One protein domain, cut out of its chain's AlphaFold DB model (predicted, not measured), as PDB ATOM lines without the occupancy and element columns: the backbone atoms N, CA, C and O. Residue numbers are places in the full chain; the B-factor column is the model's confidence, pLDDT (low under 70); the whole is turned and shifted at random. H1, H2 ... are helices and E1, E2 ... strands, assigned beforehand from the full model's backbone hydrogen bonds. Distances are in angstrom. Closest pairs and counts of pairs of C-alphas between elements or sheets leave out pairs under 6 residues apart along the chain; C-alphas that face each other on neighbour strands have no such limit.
ATOM      1  N   TYR A  38     102.790 115.067 116.798       50.38
ATOM      2  CA  TYR A  38     101.353 114.981 116.589       50.38
ATOM      3  C   TYR A  38     100.953 115.756 115.325       50.38
ATOM      4  O   TYR A  38     101.390 116.885 115.101       50.38
ATOM      5  N   GLY A  39     100.094 115.168 114.491       53.59
ATOM      6  CA  GLY A  39      99.301 115.917 113.521       53.59
ATOM      7  C   GLY A  39      98.459 116.986 114.222       53.59
ATOM      8  O   GLY A  39      98.319 116.975 115.443       53.59
ATOM      9  N   LEU A  40      97.904 117.911 113.436       50.81
ATOM     10  CA  LEU A  40      97.317 119.202 113.848       50.81
ATOM     11  C   LEU A  40      96.307 119.180 115.024       50.81
ATOM     12  O   LEU A  40      95.926 120.243 115.500       50.81
ATOM     13  N   ASN A  41      95.855 118.014 115.489       61.69
ATOM     14  CA  ASN A  41      94.882 117.839 116.567       61.69
ATOM     15  C   ASN A  41      95.410 117.122 117.828       61.69
ATOM     16  O   ASN A  41      94.605 116.852 118.716       61.69
ATOM     17  N   GLY A  42      96.699 116.766 117.919       67.19
ATOM     18  CA  GLY A  42      97.221 116.051 119.096       67.19
ATOM     19  C   GLY A  42      96.814 114.572 119.179       67.19
ATOM     20  O   GLY A  42      97.065 113.934 120.194       67.19
ATOM     21  N   LYS A  43      96.169 114.019 118.140       80.31
ATOM     22  CA  LYS A  43      95.569 112.668 118.143       80.31
ATOM     23  C   LYS A  43      96.137 111.739 117.072       80.31
ATOM     24  O   LYS A  43      95.506 110.749 116.702       80.31
ATOM     25  N   SER A  44      97.303 112.060 116.520       84.38
ATOM     26  CA  SER A  44      97.951 111.168 115.558       84.38
ATOM     27  C   SER A  44      98.424 109.886 116.241       84.38
ATOM     28  O   SER A  44      98.992 109.971 117.329       84.38
ATOM     29  N   PRO A  45      98.222 108.714 115.612       90.50
ATOM     30  CA  PRO A  45      98.841 107.480 116.067       90.50
ATOM     31  C   PRO A  45     100.360 107.623 116.162       90.50
ATOM     32  O   PRO A  45     100.969 108.313 115.342       90.50
ATOM     33  N   PHE A  46     100.969 106.937 117.124       88.94
ATOM     34  CA  PHE A  46     102.420 106.918 117.297       88.94
ATOM     35  C   PHE A  46     102.906 105.539 117.749       88.94
ATOM     36  O   PHE A  46     102.113 104.669 118.107       88.94
ATOM     37  N   ILE A  47     104.222 105.338 117.704       90.81
ATOM     38  CA  ILE A  47     104.881 104.114 118.159       90.81
ATOM     39  C   ILE A  47     105.381 104.352 119.585       90.81
ATOM     40  O   ILE A  47     106.174 105.267 119.804       90.81
ATOM     41  N   GLY A  48     104.905 103.564 120.546       90.19
ATOM     42  CA  GLY A  48     105.345 103.644 121.939       90.19
ATOM     43  C   GLY A  48     106.735 103.041 122.158       90.19
ATOM     44  O   GLY A  48     107.269 102.343 121.297       90.19
ATOM     45  N   GLU A  49     107.313 103.257 123.341       89.25
ATOM     46  CA  GLU A  49     108.647 102.737 123.705       89.25
ATOM     47  C   GLU A  49     108.744 101.205 123.646       89.25
ATOM     48  O   GLU A  49     109.807 100.645 123.391       89.25
ATOM     49  N   ASN A  50     107.618 100.511 123.831       89.12
ATOM     50  CA  ASN A  50     107.506  99.060 123.683       89.12
ATOM     51  C   ASN A  50     107.455  98.588 122.213       89.12
ATOM     52  O   ASN A  50     107.261  97.398 121.966       89.12
ATOM     53  N   GLY A  51     107.578  99.500 121.244       88.94
ATOM     54  CA  GLY A  51     107.539  99.204 119.814       88.94
ATOM     55  C   GLY A  51     106.144  98.896 119.269       88.94
ATOM     56  O   GLY A  51     106.039  98.356 118.169       88.94
ATOM     57  N   ARG A  52     105.070  99.207 120.003       91.75
ATOM     58  CA  ARG A  52     103.681  98.990 119.566       91.75
ATOM     59  C   ARG A  52     103.006 100.272 119.115       91.75
ATOM     60  O   ARG A  52     103.382 101.365 119.529       91.75
ATOM     61  N   TRP A  53     101.992 100.128 118.272       91.94
ATOM     62  CA  TRP A  53     101.153 101.242 117.850       91.94
ATOM     63  C   TRP A  53     100.189 101.666 118.957       91.94
ATOM     64  O   TRP A  53      99.460 100.840 119.512       91.94
ATOM     65  N   TYR A  54     100.131 102.971 119.204       93.19
ATOM     66  CA  TYR A  54      99.162 103.629 120.069       93.19
ATOM     67  C   TYR A  54      98.230 104.506 119.235       93.19
ATOM     68  O   TYR A  54      98.669 105.204 118.317       93.19
ATOM     69  N   VAL A  55      96.940 104.495 119.573       92.81
ATOM     70  CA  VAL A  55      95.907 105.336 118.944       92.81
ATOM     71  C   VAL A  55      95.144 106.110 120.010       92.81
ATOM     72  O   VAL A  55      94.957 105.612 121.118       92.81
ATOM     73  N   PHE A  56      94.724 107.335 119.699       90.50
ATOM     74  CA  PHE A  56      93.910 108.121 120.623       90.50
ATOM     75  C   PHE A  56      92.483 107.569 120.654       90.50
ATOM     76  O   PHE A  56      91.818 107.507 119.620       90.50
ATOM     77  N   ASP A  57      92.012 107.193 121.836       88.31
ATOM     78  CA  ASP A  57      90.633 106.780 122.068       88.31
ATOM     79  C   ASP A  57      89.828 107.980 122.593       88.31
ATOM     80  O   ASP A  57      90.096 108.518 123.669       88.31
ATOM     81  N   ASP A  58      88.831 108.414 121.815       85.75
ATOM     82  CA  ASP A  58      87.976 109.563 122.133       85.75
ATOM     83  C   ASP A  58      87.033 109.327 123.323       85.75
ATOM     84  O   ASP A  58      86.598 110.295 123.956       85.75
ATOM     85  N   ILE A  59      86.722 108.066 123.645       87.94
ATOM     86  CA  ILE A  59      85.841 107.690 124.756       87.94
ATOM     87  C   ILE A  59      86.588 107.865 126.074       87.94
ATOM     88  O   ILE A  59      86.077 108.498 126.999       87.94
ATOM     89  N   VAL A  60      87.809 107.334 126.154       88.19
ATOM     90  CA  VAL A  60      88.641 107.418 127.366       88.19
ATOM     91  C   VAL A  60      89.592 108.619 127.371       88.19
ATOM     92  O   VAL A  60      90.248 108.869 128.377       88.19
ATOM     93  N   ARG A  61      89.632 109.397 126.281       85.25
ATOM     94  CA  ARG A  61      90.480 110.589 126.085       85.25
ATOM     95  C   ARG A  61      91.967 110.340 126.367       85.25
ATOM     96  O   ARG A  61      92.652 111.205 126.908       85.25
ATOM     97  N   GLN A  62      92.460 109.166 125.992       89.25
ATOM     98  CA  GLN A  62      93.846 108.745 126.201       89.25
ATOM     99  C   GLN A  62      94.341 107.913 125.020       89.25
ATOM    100  O   GLN A  62      93.550 107.370 124.250       89.25
ATOM    101  N   PHE A  63      95.658 107.785 124.895       90.56
ATOM    102  CA  PHE A  63      96.254 106.853 123.949       90.56
ATOM    103  C   PHE A  63      96.197 105.425 124.485       90.56
ATOM    104  O   PHE A  63      96.559 105.166 125.632       90.56
ATOM    105  N   VAL A  64      95.747 104.500 123.643       93.50
ATOM    106  CA  VAL A  64      95.568 103.087 123.983       93.50
ATOM    107  C   VAL A  64      96.518 102.241 123.138       93.50
ATOM    108  O   VAL A  64      96.612 102.443 121.925       93.50
ATOM    109  N   ASP A  65      97.221 101.302 123.786       94.25
ATOM    110  CA  ASP A  65      98.034 100.281 123.113       94.25
ATOM    111  C   ASP A  65      97.110  99.394 122.271       94.25
ATOM    112  O   ASP A  65      96.196  98.751 122.790       94.25
ATOM    113  N   THR A  66      97.346  99.356 120.965       93.19
ATOM    114  CA  THR A  66      96.565  98.523 120.041       93.19
ATOM    115  C   THR A  66      96.898  97.032 120.155       93.19
ATOM    116  O   THR A  66      96.171  96.199 119.615       93.19
ATOM    117  N   GLY A  67      98.011  96.679 120.806       91.62
ATOM    118  CA  GLY A  67      98.579  95.332 120.811       91.62
ATOM    119  C   GLY A  67      99.285  94.957 119.504       91.62
ATOM    120  O   GLY A  67      99.824  93.855 119.401       91.62
ATOM    121  N   ILE A  68      99.300  95.854 118.514       89.81
ATOM    122  CA  ILE A  68      99.919  95.639 117.208       89.81
ATOM    123  C   ILE A  68     101.358  96.151 117.272       89.81
ATOM    124  O   ILE A  68     101.598  97.327 117.550       89.81
ATOM    125  N   ASN A  69     102.321  95.274 116.988       90.56
ATOM    126  CA  ASN A  69     103.717  95.681 116.859       90.56
ATOM    127  C   ASN A  69     103.873  96.632 115.668       90.56
ATOM    128  O   ASN A  69     103.344  96.389 114.583       90.56
ATOM    129  N   ALA A  70     104.617  97.714 115.869       87.19
ATOM    130  CA  ALA A  70     104.923  98.664 114.810       87.19
ATOM    131  C   ALA A  70     105.963  98.143 113.823       87.19
ATOM    132  O   ALA A  70     106.052  98.627 112.694       87.19
ATOM    133  N   THR A  71     106.713  97.130 114.241       83.69
ATOM    134  CA  THR A  71     107.626  96.380 113.400       83.69
ATOM    135  C   THR A  71     107.136  94.948 113.256       83.69
ATOM    136  O   THR A  71     106.742  94.294 114.221       83.69
ATOM    137  N   ASP A  72     107.177  94.445 112.029       86.38
ATOM    138  CA  ASP A  72     106.985  93.027 111.765       86.38
ATOM    139  C   ASP A  72     108.360  92.346 111.812       86.38
ATOM    140  O   ASP A  72     109.086  92.293 110.818       86.38
ATOM    141  N   GLU A  73     108.771  91.919 113.010       85.31
ATOM    142  CA  GLU A  73     110.063  91.248 113.223       85.31
ATOM    143  C   GLU A  73     110.169  89.937 112.434       85.31
ATOM    144  O   GLU A  73     111.254  89.578 111.979       85.31
ATOM    145  N   GLU A  74     109.044  89.259 112.203       85.12
ATOM    146  CA  GLU A  74     109.007  88.064 111.363       85.12
ATOM    147  C   GLU A  74     109.265  88.428 109.898       85.12
ATOM    148  O   GLU A  74     110.068  87.781 109.227       85.12
ATOM    149  N   LEU A  75     108.650  89.503 109.399       88.81
ATOM    150  CA  LEU A  75     108.934  89.989 108.051       88.81
ATOM    151  C   LEU A  75     110.396  90.418 107.898       88.81
ATOM    152  O   LEU A  75     111.019  90.070 106.899       88.81
ATOM    153  N   LYS A  76     110.965  91.122 108.882       87.94
ATOM    154  CA  LYS A  76     112.389  91.497 108.867       87.94
ATOM    155  C   LYS A  76     113.294  90.274 108.821       87.94
ATOM    156  O   LYS A  76     114.228  90.243 108.026       87.94
ATOM    157  N   ARG A  77     113.004  89.262 109.641       91.00
ATOM    158  CA  ARG A  77     113.744  87.999 109.640       91.00
ATOM    159  C   ARG A  77     113.682  87.340 108.262       91.00
ATOM    160  O   ARG A  77     114.713  87.001 107.702       91.00
ATOM    161  N   ARG A  78     112.484  87.217 107.690       92.12
ATOM    162  CA  ARG A  78     112.291  86.611 106.365       92.12
ATOM    163  C   ARG A  78     113.016  87.373 105.261       92.12
ATOM    164  O   ARG A  78     113.554  86.745 104.360       92.12
ATOM    165  N   VAL A  79     113.024  88.705 105.321       94.81
ATOM    166  CA  VAL A  79     113.794  89.533 104.384       94.81
ATOM    167  C   VAL A  79     115.289  89.265 104.546       94.81
ATOM    168  O   VAL A  79     115.950  89.035 103.545       94.81
ATOM    169  N   SER A  80     115.795  89.192 105.779       95.31
ATOM    170  CA  SER A  80     117.204  88.877 106.043       95.31
ATOM    171  C   SER A  80     117.616  87.502 105.514       95.31
ATOM    172  O   SER A  80     118.696  87.377 104.943       95.31
ATOM    173  N   ASP A  81     116.778  86.479 105.700       93.88
ATOM    174  CA  ASP A  81     117.048  85.126 105.200       93.88
ATOM    175  C   ASP A  81     117.106  85.139 103.654       93.88
ATOM    176  O   ASP A  81     118.057  84.647 103.054       93.88
ATOM    177  N   VAL A  82     116.146  85.808 103.002       96.25
ATOM    178  CA  VAL A  82     116.123  85.963 101.534       96.25
ATOM    179  C   VAL A  82     117.319  86.762 101.013       96.25
ATOM    180  O   VAL A  82     117.853  86.447  99.953       96.25
ATOM    181  N   GLU A  83     117.740  87.808 101.722       95.38
ATOM    182  CA  GLU A  83     118.908  88.611 101.352       95.38
ATOM    183  C   GLU A  83     120.204  87.791 101.411       95.38
ATOM    184  O   GLU A  83     121.056  87.956 100.536       95.38
ATOM    185  N   ALA A  84     120.338  86.889 102.389       91.75
ATOM    186  CA  ALA A  84     121.478  85.980 102.489       91.75
ATOM    187  C   ALA A  84     121.511  84.981 101.322       91.75
ATOM    188  O   ALA A  84     122.528  84.884 100.631       91.75
ATOM    189  N   ASP A  85     120.383  84.325 101.037       90.00
ATOM    190  CA  ASP A  85     120.262  83.390  99.910       90.00
ATOM    191  C   ASP A  85     120.563  84.090  98.569       90.00
ATOM    192  O   ASP A  85     121.233  83.547  97.687       90.00
ATOM    193  N   LEU A  86     120.100  85.333  98.400       90.25
ATOM    194  CA  LEU A  86     120.352  86.115  97.190       90.25
ATOM    195  C   LEU A  86     121.841  86.463  97.029       90.25
ATOM    196  O   LEU A  86     122.357  86.425  95.911       90.25
ATOM    197  N   GLN A  87     122.531  86.810  98.119       86.94
ATOM    198  CA  GLN A  87     123.967  87.103  98.086       86.94
ATOM    199  C   GLN A  87     124.788  85.886  97.660       86.94
ATOM    200  O   GLN A  87     125.739  86.035  96.894       86.94
ATOM    201  N   GLU A  88     124.400  84.691  98.101       82.56
ATOM    202  CA  GLU A  88     125.035  83.447  97.673       82.56
ATOM    203  C   GLU A  88     124.835  83.210  96.170       82.56
ATOM    204  O   GLU A  88     125.800  82.987  95.435       82.56
ATOM    205  N   LEU A  89     123.598  83.340  95.682       81.44
ATOM    206  CA  LEU A  89     123.262  83.114  94.272       81.44
ATOM    207  C   LEU A  89     123.922  84.115  93.317       81.44
ATOM    208  O   LEU A  89     124.249  83.763  92.183       81.44
ATOM    209  N   LEU A  90     124.103  85.360  93.757       80.19
ATOM    210  CA  LEU A  90     124.751  86.411  92.972       80.19
ATOM    211  C   LEU A  90     126.281  86.395  93.084       80.19
ATOM    212  O   LEU A  90     126.933  87.232  92.463       80.19
ATOM    213  N   SER A  91     126.868  85.471  93.851       79.75
ATOM    214  CA  SER A  91     128.322  85.375  93.968       79.75
ATOM    215  C   SER A  91     128.957  84.915  92.644       79.75
ATOM    216  O   SER A  91     128.923  83.745  92.233       79.75
ATOM    217  N   GLU A  92     129.545  85.876  91.936       79.75
ATOM    218  CA  GLU A  92     130.407  85.590  90.797       79.75
ATOM    219  C   GLU A  92     131.689  84.898  91.282       79.75
ATOM    220  O   GLU A  92     132.168  85.185  92.382       79.75
TER     221      GLU A  92
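What this domain is: This is residues 38 to 92 of the 148 residues of an uncharacterized protein of bioreactor metagenome (UniProt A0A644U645). Look for a small two-stranded hairpin, E1 and E2, from whose end one free helix, H1, sticks out as a long arm. Before the hairpin, residues 38 to 51 make a long loop, and its residues 46 to 47 pair with E1. The printed part has 55 residues, with two named strands and then one named helix; the sheet order is E1 - E2, antiparallel, and the class is mixed, helices and strands. The whole is extended, with a radius of gyration of the C-alphas of 18.1 A, and spans 59 by 23 by 15 A, the arm making much of the length.

How they stand to each other: Start at residues 46 to 47, which pair antiparallel with residues 53 to 54 of E1, residues 52 to 57. A tight link of 4 residues leads to E2, residues 62 to 69, and the two strands form an antiparallel hairpin at 148 degrees. Check N 53 and O 68, 2.9 A apart, and N 64 and O 55, 2.9 A, both within hydrogen-bond range. E2 bends by 50 degrees at residue 66. A tight link of 3 residues leads to H1, residues 73 to 89, which is apart from E1. In H1 every O i to N i+4 pair is within hydrogen-bond range.

Where its parts are: Find C-alpha 52 at (103.681, 98.990, 119.566), where E1 begins; it runs 15.4 A. E2 covers 18.9 A. H1 runs 24.5 A from C-alpha 73 at (110.063, 91.248, 113.223) to C-alpha 89 at (123.262, 83.114, 94.272).

The domain as a whole: The C-alphas farthest apart, those of Ile 59 and Glu 92, are 60.2 A apart. Residues 72 to 92 stand free; the body without them spans 25 by 20 by 12 A. The printed part has no cut, and both links between named elements are tight. The model's pLDDT is under 70 at residues 38 to 42.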